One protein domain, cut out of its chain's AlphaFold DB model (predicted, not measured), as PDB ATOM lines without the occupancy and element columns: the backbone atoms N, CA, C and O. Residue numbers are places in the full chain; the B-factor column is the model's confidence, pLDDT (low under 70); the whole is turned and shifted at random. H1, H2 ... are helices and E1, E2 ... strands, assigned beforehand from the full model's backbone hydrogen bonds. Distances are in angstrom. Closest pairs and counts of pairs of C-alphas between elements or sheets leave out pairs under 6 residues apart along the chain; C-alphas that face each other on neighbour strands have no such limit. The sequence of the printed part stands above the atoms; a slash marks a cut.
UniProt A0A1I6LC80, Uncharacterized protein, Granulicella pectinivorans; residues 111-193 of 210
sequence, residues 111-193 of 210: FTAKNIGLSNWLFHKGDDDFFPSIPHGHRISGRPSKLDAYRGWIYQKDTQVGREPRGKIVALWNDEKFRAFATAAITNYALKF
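What this domain is: This is residues 111 to 193 of the 210 residues of an uncharacterized protein of Granulicella pectinivorans (UniProt A0A1I6LC80). A strongly twisted, curled sheet of six short strands, each folding back beside the one before, is met by two helices that make a corner after its last strand. H1 leads from E6 back to E1 and E2, and the long H2 then runs past E1 and the last residue of E2; the sheet does not close, its edges E1 and E6 staying apart. The printed part has 83 residues, with E1 to E6 followed by H1 and H2; the sheet order is E1 - E2 - E3 - E4 - E5 - E6, all antiparallel, and the class is mixed, helices and strands. The whole is compact, with a radius of gyration of the C-alphas of 11.9 A and spans of 31 by 27 by 20 A.

How they stand to each other: Start at E1, residues 111 to 113, and E2, residues 118 to 124, a hairpin in which N 111 and O 123 are 2.9 A apart. E3, residues 136 to 139, is the next neighbour, at 124 degrees to E2, with N 138 and O 122 at 2.7 A. Then come E4, residues 146 to 148, with N 147 and O 137 at 2.8 A, and E5, residues 153 to 156, with N 148 and O 153 at 2.8 A. E6, residues 159 to 163, is an edge strand like E1; look for N 154 and O 162 at 2.8 A. The six form a meander, each strand the antiparallel neighbour of the one before, and across it the strands' lines turn by 129 degrees. H1, residues 166 to 174, only grazes the sheet, with residues 166 to 172; its closest C-alphas to E2 are those of Lys 168 and Leu 118, 7.1 A. H2, residues 176 to 192, only grazes the sheet too, with residues 177 to 185; its closest C-alphas to E1 are those of Phe 178 and Phe 111, 7.2 A. H1 and H2 are close but not clearly touching, the C-alphas of Trp 173 and Arg 179 being 6.3 A apart, and about perpendicular at 80 degrees. In both helices every O i to N i+4 pair is within hydrogen-bond range.

Where its parts are: Find C-alpha 111 at (102.981, 108.707, 98.928), where E1 begins. E2, the longest strand, covers 14.5 A from C-alpha 118 to C-alpha 124; E6 covers 11.9 A and ends with C-alpha 163 at (87.463, 98.748, 92.089). H1 covers 12.3 A, and H2 runs 24.5 A to C-alpha 192 at (91.911, 121.801, 109.664).

The domain as a whole: Look at Gly 142 and Leu 191 for the two C-alphas farthest apart, 32.5 A. The printed part has no cut. The link from E2 to E3, 11 residues, is long. The mean pLDDT of the printed part is 88.6, and residues 113 to 117 are under 70.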
ATOM      1  N   PHE A 111     102.683 110.135  98.826       79.00
ATOM      2  CA  PHE A 111     102.981 108.707  98.928       79.00
ATOM      3  C   PHE A 111     102.688 108.012  97.598       79.00
ATOM      4  O   PHE A 111     101.598 108.159  97.042       79.00
ATOM      5  N   THR A 112     103.646 107.218  97.107       75.75
ATOM      6  CA  THR A 112     103.471 106.367  95.921       75.75
ATOM      7  C   THR A 112     103.554 104.895  96.308       75.75
ATOM      8  O   THR A 112     104.552 104.419  96.844       75.75
ATOM      9  N   ALA A 113     102.507 104.131  96.003       69.50
ATOM     10  CA  ALA A 113     102.414 102.715  96.356       69.50
ATOM     11  C   ALA A 113     103.069 101.803  95.292       69.50
ATOM     12  O   ALA A 113     102.458 100.835  94.822       69.50
ATOM     13  N   LYS A 114     104.307 102.127  94.878       66.00
ATOM     14  CA  LYS A 114     105.000 101.478  93.743       66.00
ATOM     15  C   LYS A 114     105.130  99.957  93.908       66.00
ATOM     16  O   LYS A 114     104.870  99.221  92.962       66.00
ATOM     17  N   ASN A 115     105.411  99.483  95.121       62.28
ATOM     18  CA  ASN A 115     105.690  98.065  95.390       62.28
ATOM     19  C   ASN A 115     104.435  97.206  95.639       62.28
ATOM     20  O   ASN A 115     104.545  96.009  95.875       62.28
ATOM     21  N   ILE A 116     103.234  97.800  95.595       67.94
ATOM     22  CA  ILE A 116     101.970  97.148  96.000       67.94
ATOM     23  C   ILE A 116     101.014  96.976  94.799       67.94
ATOM     24  O   ILE A 116      99.836  96.641  94.929       67.94
ATOM     25  N   GLY A 117     101.504  97.227  93.579       66.94
ATOM     26  CA  GLY A 117     100.680  97.206  92.365       66.94
ATOM     27  C   GLY A 117      99.644  98.338  92.310       66.94
ATOM     28  O   GLY A 117      98.682  98.257  91.542       66.94
ATOM     29  N   LEU A 118      99.832  99.376  93.130       81.44
ATOM     30  CA  LEU A 118      99.064 100.623  93.154       81.44
ATOM     31  C   LEU A 118      99.938 101.805  92.695       81.44
ATOM     32  O   LEU A 118      99.697 102.945  93.070       81.44
ATOM     33  N   SER A 119     100.939 101.539  91.853       83.44
ATOM     34  CA  SER A 119     101.874 102.531  91.307       83.44
ATOM     35  C   SER A 119     101.202 103.655  90.517       83.44
ATOM     36  O   SER A 119     101.805 104.703  90.342       83.44
ATOM     37  N   ASN A 120      99.967 103.446  90.055       87.50
ATOM     38  CA  ASN A 120      99.177 104.436  89.321       87.50
ATOM     39  C   ASN A 120      98.442 105.428  90.238       87.50
ATOM     40  O   ASN A 120      97.683 106.255  89.731       87.50
ATOM     41  N   TRP A 121      98.620 105.317  91.558       91.75
ATOM     42  CA  TRP A 121      97.939 106.127  92.562       91.75
ATOM     43  C   TRP A 121      98.936 106.956  93.372       91.75
ATOM     44  O   TRP A 121      99.941 106.439  93.866       91.75
ATOM     45  N   LEU A 122      98.611 108.234  93.527       91.69
ATOM     46  CA  LEU A 122      99.336 109.226  94.306       91.69
ATOM     47  C   LEU A 122      98.472 109.667  95.485       91.69
ATOM     48  O   LEU A 122      97.306 109.989  95.296       91.69
ATOM     49  N   PHE A 123      99.009 109.682  96.698       92.75
ATOM     50  CA  PHE A 123      98.269 110.145  97.872       92.75
ATOM     51  C   PHE A 123      98.894 111.435  98.393       92.75
ATOM     52  O   PHE A 123     100.111 111.480  98.568       92.75
ATOM     53  N   HIS A 124      98.076 112.440  98.702       86.62
ATOM     54  CA  HIS A 124      98.526 113.724  99.245       86.62
ATOM     55  C   HIS A 124      98.208 113.825 100.739       86.62
ATOM     56  O   HIS A 124      97.105 113.501 101.175       86.62
ATOM     57  N   LYS A 125      99.197 114.227 101.546       79.31
ATOM     58  CA  LYS A 125      99.037 114.311 103.008       79.31
ATOM     59  C   LYS A 125      98.167 115.495 103.445       79.31
ATOM     60  O   LYS A 125      97.449 115.376 104.432       79.31
ATOM     61  N   GLY A 126      98.256 116.613 102.725       76.56
ATOM     62  CA  GLY A 126      97.518 117.854 102.987       76.56
ATOM     63  C   GLY A 126      96.343 118.065 102.037       76.56
ATOM     64  O   GLY A 126      96.069 119.199 101.667       76.56
ATOM     65  N   ASP A 127      95.722 116.981 101.575       82.44
ATOM     66  CA  ASP A 127      94.574 117.078 100.680       82.44
ATOM     67  C   ASP A 127      93.358 117.648 101.420       82.44
ATOM     68  O   ASP A 127      92.892 117.067 102.405       82.44
ATOM     69  N   ASP A 128      92.841 118.779 100.943       85.81
ATOM     70  CA  ASP A 128      91.622 119.399 101.473       85.81
ATOM     71  C   ASP A 128      90.353 118.677 101.010       85.81
ATOM     72  O   ASP A 128      89.267 118.865 101.574       85.81
ATOM     73  N   ASP A 129      90.485 117.817 100.004       90.50
ATOM     74  CA  ASP A 129      89.407 117.005  99.485       90.50
ATOM     75  C   ASP A 129      89.190 115.760 100.361       90.50
ATOM     76  O   ASP A 129      90.070 114.923 100.564       90.50
ATOM     77  N   PHE A 130      87.985 115.611 100.913       91.12
ATOM     78  CA  PHE A 130      87.647 114.442 101.729       91.12
ATOM     79  C   PHE A 130      87.167 113.244 100.906       91.12
ATOM     80  O   PHE A 130      86.998 112.146 101.450       91.12
ATOM     81  N   PHE A 131      86.826 113.454  99.635       92.50
ATOM     82  CA  PHE A 131      86.101 112.478  98.841       92.50
ATOM     83  C   PHE A 131      87.059 111.617  98.006       92.50
ATOM     84  O   PHE A 131      87.896 112.160  97.293       92.50
ATOM     85  N   PRO A 132      86.893 110.279  97.960       93.31
ATOM     86  CA  PRO A 132      85.882 109.470  98.645       93.31
ATOM     87  C   PRO A 132      86.280 109.074 100.073       93.31
ATOM     88  O   PRO A 132      85.461 108.505 100.790       93.31
ATOM     89  N   SER A 133      87.523 109.293 100.490       93.88
ATOM     90  CA  SER A 133      87.998 108.990 101.840       93.88
ATOM     91  C   SER A 133      89.210 109.846 102.196       93.88
ATOM     92  O   SER A 133      89.839 110.433 101.324       93.88
ATOM     93  N   ILE A 134      89.593 109.850 103.475       93.25
ATOM     94  CA  ILE A 134      90.858 110.437 103.931       93.25
ATOM     95  C   ILE A 134      91.725 109.322 104.543       93.25
ATOM     96  O   ILE A 134      91.293 108.681 105.511       93.25
ATOM     97  N   PRO A 135      92.922 109.051 103.991       94.62
ATOM     98  CA  PRO A 135      93.405 109.550 102.698       94.62
ATOM     99  C   PRO A 135      92.617 108.947 101.514       94.62
ATOM    100  O   PRO A 135      91.899 107.950 101.668       94.62
ATOM    101  N   HIS A 136      92.789 109.514 100.322       95.38
ATOM    102  CA  HIS A 136      92.391 108.904  99.049       95.38
ATOM    103  C   HIS A 136      93.526 109.011  98.026       95.38
ATOM    104  O   HIS A 136      94.444 109.814  98.181       95.38
ATOM    105  N   GLY A 137      93.498 108.133  97.022       94.88
ATOM    106  CA  GLY A 137      94.508 108.113  95.964       94.88
ATOM    107  C   GLY A 137      94.026 108.845  94.717       94.88
ATOM    108  O   GLY A 137      92.912 108.603  94.265       94.88
ATOM    109  N   HIS A 138      94.873 109.665  94.117       94.88
ATOM    110  CA  HIS A 138      94.674 110.317  92.827       94.88
ATOM    111  C   HIS A 138      95.375 109.534  91.735       94.88
ATOM    112  O   HIS A 138      96.525 109.120  91.878       94.88
ATOM    113  N   ARG A 139      94.677 109.294  90.631       92.88
ATOM    114  CA  ARG A 139      95.265 108.590  89.497       92.88
ATOM    115  C   ARG A 139      96.311 109.477  88.812       92.88
ATOM    116  O   ARG A 139      95.983 110.576  88.387       92.88
ATOM    117  N   ILE A 140      97.531 108.959  88.655       90.75
ATOM    118  CA  ILE A 140      98.675 109.694  88.083       90.75
ATOM    119  C   ILE A 140      98.491 109.960  86.584       90.75
ATOM    120  O   ILE A 140      98.821 111.037  86.100       90.75
ATOM    121  N   SER A 141      97.978 108.981  85.832       86.88
ATOM    122  CA  SER A 141      97.863 109.071  84.374       86.88
ATOM    123  C   SER A 141      96.508 108.596  83.842       86.88
ATOM    124  O   SER A 141      95.869 107.670  84.360       86.88
ATOM    125  N   GLY A 142      96.063 109.234  82.757       88.50
ATOM    126  CA  GLY A 142      94.772 108.978  82.121       88.50
ATOM    127  C   GLY A 142      93.643 109.820  82.715       88.50
ATOM    128  O   GLY A 142      93.841 110.968  83.100       88.50
ATOM    129  N   ARG A 143      92.422 109.268  82.751       89.62
ATOM    130  CA  ARG A 143      91.249 110.008  83.244       89.62
ATOM    131  C   ARG A 143      91.363 110.280  84.752       89.62
ATOM    132  O   ARG A 143      91.503 109.303  85.499       89.62
ATOM    133  N   PRO A 144      91.211 111.542  85.207       92.94
ATOM    134  CA  PRO A 144      91.214 111.888  86.625       92.94
ATOM    135  C   PRO A 144      90.219 111.021  87.390       92.94
ATOM    136  O   PRO A 144      89.025 110.997  87.089       92.94
ATOM    137  N   SER A 145      90.739 110.240  88.329       95.25
ATOM    138  CA  SER A 145      89.967 109.286  89.116       95.25
ATOM    139  C   SER A 145      90.514 109.263  90.535       95.25
ATOM    140  O   SER A 145      91.710 109.486  90.735       95.25
ATOM    141  N   LYS A 146      89.650 108.942  91.497       96.00
ATOM    142  CA  LYS A 146      89.986 108.871  92.918       96.00
ATOM    143  C   LYS A 146      89.755 107.474  93.475       96.00
ATOM    144  O   LYS A 146      88.762 106.833  93.136       96.00
ATOM    145  N   LEU A 147      90.648 107.007  94.336       95.81
ATOM    146  CA  LEU A 147      90.593 105.704  94.993       95.81
ATOM    147  C   LEU A 147      90.184 105.857  96.460       95.81
ATOM    148  O   LEU A 147      90.884 106.509  97.230       95.81
ATOM    149  N   ASP A 148      89.108 105.183  96.870       95.12
ATOM    150  CA  ASP A 148      88.793 104.959  98.285       95.12
ATOM    151  C   ASP A 148      89.828 103.992  98.868       95.12
ATOM    152  O   ASP A 148      89.812 102.791  98.576       95.12
ATOM    153  N   ALA A 149      90.726 104.514  99.705       94.12
ATOM    154  CA  ALA A 149      91.838 103.751 100.259       94.12
ATOM    155  C   ALA A 149      91.376 102.592 101.155       94.12
ATOM    156  O   ALA A 149      92.112 101.629 101.339       94.12
ATOM    157  N   TYR A 150      90.160 102.640 101.706       91.75
ATOM    158  CA  TYR A 150      89.639 101.630 102.631       91.75
ATOM    159  C   TYR A 150      88.897 100.512 101.906       91.75
ATOM    160  O   TYR A 150      88.978  99.344 102.293       91.75
ATOM    161  N   ARG A 151      88.129 100.862 100.869       88.44
ATOM    162  CA  ARG A 151      87.241  99.922 100.164       88.44
ATOM    163  C   ARG A 151      87.781  99.484  98.809       88.44
ATOM    164  O   ARG A 151      87.348  98.442  98.302       88.44
ATOM    165  N   GLY A 152      88.708 100.250  98.246       91.88
ATOM    166  CA  GLY A 152      89.275 100.071  96.915       91.88
ATOM    167  C   GLY A 152      88.389 100.560  95.777       91.88
ATOM    168  O   GLY A 152      88.711 100.289  94.628       91.88
ATOM    169  N   TRP A 153      87.263 101.220  96.056       95.62
ATOM    170  CA  TRP A 153      86.383 101.747  95.010       95.62
ATOM    171  C   TRP A 153      87.044 102.909  94.271       95.62
ATOM    172  O   TRP A 153      87.683 103.755  94.890       95.62
ATOM    173  N   ILE A 154      86.874 102.940  92.953       94.06
ATOM    174  CA  ILE A 154      87.392 103.980  92.070       94.06
ATOM    175  C   ILE A 154      86.231 104.865  91.640       94.06
ATOM    176  O   ILE A 154      85.222 104.364  91.137       94.06
ATOM    177  N   TYR A 155      86.408 106.171  91.786       95.00
ATOM    178  CA  TYR A 155      85.429 107.187  91.445       95.00
ATOM    179  C   TYR A 155      85.955 108.099  90.341       95.00
ATOM    180  O   TYR A 155      87.123 108.485  90.346       95.00
ATOM    181  N   GLN A 156      85.083 108.459  89.406       92.62
ATOM    182  CA  GLN A 156      85.276 109.583  88.493       92.62
ATOM    183  C   GLN A 156      84.221 110.622  88.838       92.62
ATOM    184  O   GLN A 156      83.027 110.355  88.688       92.62
ATOM    185  N   LYS A 157      84.666 111.784  89.332       89.19
ATOM    186  CA  LYS A 157      83.794 112.711  90.067       89.19
ATOM    187  C   LYS A 157      83.115 111.939  91.208       89.19
ATOM    188  O   LYS A 157      83.827 111.311  91.984       89.19
ATOM    189  N   ASP A 158      81.788 111.881  91.227       89.31
ATOM    190  CA  ASP A 158      81.013 111.205  92.274       89.31
ATOM    191  C   ASP A 158      80.532 109.804  91.862       89.31
ATOM    192  O   ASP A 158      79.928 109.079  92.656       89.31
ATOM    193  N   THR A 159      80.822 109.383  90.628       92.44
ATOM    194  CA  THR A 159      80.362 108.100  90.090       92.44
ATOM    195  C   THR A 159      81.402 107.017  90.323       92.44
ATOM    196  O   THR A 159      82.552 107.138  89.901       92.44
ATOM    197  N   GLN A 160      80.988 105.916  90.945       93.38
ATOM    198  CA  GLN A 160      81.816 104.722  91.079       93.38
ATOM    199  C   GLN A 160      81.963 104.030  89.716       93.38
ATOM    200  O   GLN A 160      80.977 103.598  89.126       93.38
ATOM    201  N   VAL A 161      83.194 103.895  89.225       92.38
ATOM    202  CA  VAL A 161      83.501 103.340  87.891       92.38
ATOM    203  C   VAL A 161      84.255 102.013  87.937       92.38
ATOM    204  O   VAL A 161      84.419 101.356  86.915       92.38
ATOM    205  N   GLY A 162      84.741 101.603  89.108       92.44
ATOM    206  CA  GLY A 162      85.498 100.364  89.239       92.44
ATOM    207  C   GLY A 162      86.005 100.124  90.650       92.44
ATOM    208  O   GLY A 162      85.635 100.833  91.585       92.44
ATOM    209  N   ARG A 163      86.858  99.109  90.806       93.19
ATOM    210  CA  ARG A 163      87.463  98.748  92.089       93.19
ATOM    211  C   ARG A 163      88.859  98.170  91.895       93.19
ATOM    212  O   ARG A 163      89.037  97.286  91.063       93.19
ATOM    213  N   GLU A 164      89.820  98.605  92.699       91.44
ATOM    214  CA  GLU A 164      91.095  97.903  92.833       91.44
ATOM    215  C   GLU A 164      90.897  96.552  93.545       91.44
ATOM    216  O   GLU A 164      90.053  96.431  94.444       91.44
ATOM    217  N   PRO A 165      91.679  95.517  93.191       88.88
ATOM    218  CA  PRO A 165      91.604  94.225  93.852       88.88
ATOM    219  C   PRO A 165      91.813  94.341  95.360       88.88
ATOM    220  O   PRO A 165      92.731  95.006  95.842       88.88
ATOM    221  N   ARG A 166      91.002  93.602  96.122       86.12
ATOM    222  CA  ARG A 166      91.058  93.595  97.590       86.12
ATOM    223  C   ARG A 166      92.452  93.271  98.132       86.12
ATOM    224  O   ARG A 166      92.842  93.849  99.140       86.12
ATOM    225  N   GLY A 167      93.191  92.375  97.472       84.62
ATOM    226  CA  GLY A 167      94.559  92.021  97.860       84.62
ATOM    227  C   GLY A 167      95.494  93.232  97.898       84.62
ATOM    228  O   GLY A 167      96.234  93.391  98.862       84.62
ATOM    229  N   LYS A 168      95.378  94.147  96.926       89.06
ATOM    230  CA  LYS A 168      96.176  95.379  96.893       89.06
ATOM    231  C   LYS A 168      95.806  96.340  98.014       89.06
ATOM    232  O   LYS A 168      96.685  96.931  98.621       89.06
ATOM    233  N   ILE A 169      94.514  96.467  98.321       91.81
ATOM    234  CA  ILE A 169      94.043  97.305  99.434       91.81
ATOM    235  C   ILE A 169      94.527  96.758 100.777       91.81
ATOM    236  O   ILE A 169      94.944  97.516 101.645       91.81
ATOM    237  N   VAL A 170      94.511  95.436 100.951       87.94
ATOM    238  CA  VAL A 170      95.071  94.797 102.148       87.94
ATOM    239  C   VAL A 170      96.572  95.055 102.245       87.94
ATOM    240  O   VAL A 170      97.035  95.497 103.291       87.94
ATOM    241  N   ALA A 171      97.315  94.840 101.159       89.69
ATOM    242  CA  ALA A 171      98.748  95.096 101.124       89.69
ATOM    243  C   ALA A 171      99.080  96.575 101.404       89.69
ATOM    244  O   ALA A 171      99.995  96.852 102.172       89.69
ATOM    245  N   LEU A 172      98.276  97.515 100.893       91.88
ATOM    246  CA  LEU A 172      98.397  98.946 101.176       91.88
ATOM    247  C   LEU A 172      98.278  99.241 102.679       91.88
ATOM    248  O   LEU A 172      99.094  99.964 103.233       91.88
ATOM    249  N   TRP A 173      97.299  98.646 103.367       92.12
ATOM    250  CA  TRP A 173      97.116  98.845 104.813       92.12
ATOM    251  C   TRP A 173      98.065  98.032 105.700       92.12
ATOM    252  O   TRP A 173      98.135  98.298 106.908       92.12
ATOM    253  N   ASN A 174      98.773  97.060 105.123       88.25
ATOM    254  CA  ASN A 174      99.866  96.343 105.771       88.25
ATOM    255  C   ASN A 174     101.199  97.102 105.665       88.25
ATOM    256  O   ASN A 174     102.050  96.914 106.530       88.25
ATOM    257  N   ASP A 175     101.358  97.982 104.673       89.31
ATOM    258  CA  ASP A 175     102.555  98.804 104.496       89.31
ATOM    259  C   ASP A 175     102.705  99.843 105.618       89.31
ATOM    260  O   ASP A 175     101.819 100.660 105.884       89.31
ATOM    261  N   GLU A 176     103.839  99.804 106.313       88.69
ATOM    262  CA  GLU A 176     104.096 100.671 107.466       88.69
ATOM    263  C   GLU A 176     104.196 102.143 107.103       88.69
ATOM    264  O   GLU A 176     103.662 102.992 107.825       88.69
ATOM    265  N   LYS A 177     104.798 102.440 105.952       87.06
ATOM    266  CA  LYS A 177     104.965 103.809 105.470       87.06
ATOM    267  C   LYS A 177     103.605 104.409 105.117       87.06
ATOM    268  O   LYS A 177     103.319 105.538 105.513       87.06
ATOM    269  N   PHE A 178     102.726 103.640 104.474       91.62
ATOM    270  CA  PHE A 178     101.365 104.078 104.178       91.62
ATOM    271  C   PHE A 178     100.540 104.296 105.445       91.62
ATOM    272  O   PHE A 178      99.782 105.258 105.525       91.62
ATOM    273  N   ARG A 179     100.682 103.445 106.467       91.88
ATOM    274  CA  ARG A 179      99.971 103.642 107.741       91.88
ATOM    275  C   ARG A 179     100.400 104.930 108.435       91.88
ATOM    276  O   ARG A 179      99.532 105.687 108.859       91.88
ATOM    277  N   ALA A 180     101.707 105.189 108.512       86.62
ATOM    278  CA  ALA A 180     102.234 106.434 109.066       86.62
ATOM    279  C   ALA A 180     101.730 107.652 108.273       86.62
ATOM    280  O   ALA A 180     101.255 108.629 108.856       86.62
ATOM    281  N   PHE A 181     101.746 107.557 106.941       90.19
ATOM    282  CA  PHE A 181     101.182 108.565 106.051       90.19
ATOM    283  C   PHE A 181      99.685 108.803 106.322       90.19
ATOM    284  O   PHE A 181      99.274 109.945 106.524       90.19
ATOM    285  N   ALA A 182      98.878 107.742 106.393       91.69
ATOM    286  CA  ALA A 182      97.435 107.821 106.602       91.69
ATOM    287  C   ALA A 182      97.085 108.435 107.961       91.69
ATOM    288  O   ALA A 182      96.234 109.318 108.026       91.69
ATOM    289  N   THR A 183      97.769 108.026 109.036       90.38
ATOM    290  CA  THR A 183      97.629 108.634 110.370       90.38
ATOM    291  C   THR A 183      97.838 110.141 110.312       90.38
ATOM    292  O   THR A 183      97.065 110.908 110.890       90.38
ATOM    293  N   ALA A 184      98.874 110.573 109.601       87.00
ATOM    294  CA  ALA A 184      99.221 111.974 109.542       87.00
ATOM    295  C   ALA A 184      98.282 112.779 108.626       87.00
ATOM    296  O   ALA A 184      97.922 113.896 108.984       87.00
ATOM    297  N   ALA A 185      97.811 112.204 107.515       88.69
ATOM    298  CA  ALA A 185      96.777 112.811 106.673       88.69
ATOM    299  C   ALA A 185      95.454 112.999 107.440       88.69
ATOM    300  O   ALA A 185      94.861 114.073 107.419       88.69
ATOM    301  N   ILE A 186      95.024 111.980 108.196       90.62
ATOM    302  CA  ILE A 186      93.816 112.045 109.034       90.62
ATOM    303  C   ILE A 186      93.960 113.116 110.118       90.62
ATOM    304  O   ILE A 186      93.029 113.881 110.352       90.62
ATOM    305  N   THR A 187      95.128 113.186 110.760       89.12
ATOM    306  CA  THR A 187      95.412 114.176 111.808       89.12
ATOM    307  C   THR A 187      95.401 115.593 111.239       89.12
ATOM    308  O   THR A 187      94.748 116.466 111.807       89.12
ATOM    309  N   ASN A 188      96.061 115.816 110.099       88.44
ATOM    310  CA  ASN A 188      96.071 117.110 109.418       88.44
ATOM    311  C   ASN A 188      94.643 117.560 109.064       88.44
ATOM    312  O   ASN A 188      94.230 118.660 109.436       88.44
ATOM    313  N   TYR A 189      93.853 116.668 108.461       90.31
ATOM    314  CA  TYR A 189      92.471 116.967 108.095       90.31
ATOM    315  C   TYR A 189      91.587 117.252 109.316       90.31
ATOM    316  O   TYR A 189      90.803 118.197 109.311       90.31
ATOM    317  N   ALA A 190      91.722 116.466 110.391       89.81
ATOM    318  CA  ALA A 190      90.962 116.660 111.626       89.81
ATOM    319  C   ALA A 190      91.259 118.011 112.294       89.81
ATOM    320  O   ALA A 190      90.342 118.645 112.816       89.81
ATOM    321  N   LEU A 191      92.520 118.457 112.259       87.88
ATOM    322  CA  LEU A 191      92.926 119.766 112.774       87.88
ATOM    323  C   LEU A 191      92.353 120.908 111.927       87.88
ATOM    324  O   LEU A 191      91.865 121.891 112.478       87.88
ATOM    325  N   LYS A 192      92.389 120.771 110.596       90.31
ATOM    326  CA  LYS A 192      91.911 121.801 109.664       90.31
ATOM    327  C   LYS A 192      90.383 121.902 109.621       90.31
ATOM    328  O   LYS A 192      89.839 123.001 109.525       90.31
ATOM    329  N   PHE A 193      89.683 120.774 109.745       91.62
ATOM    330  CA  PHE A 193      88.226 120.681 109.642       91.62
ATOM    331  C   PHE A 193      87.610 120.022 110.893       91.62
ATOM    332  O   PHE A 193      87.055 118.922 110.816       91.62
TER     333      PHE A 193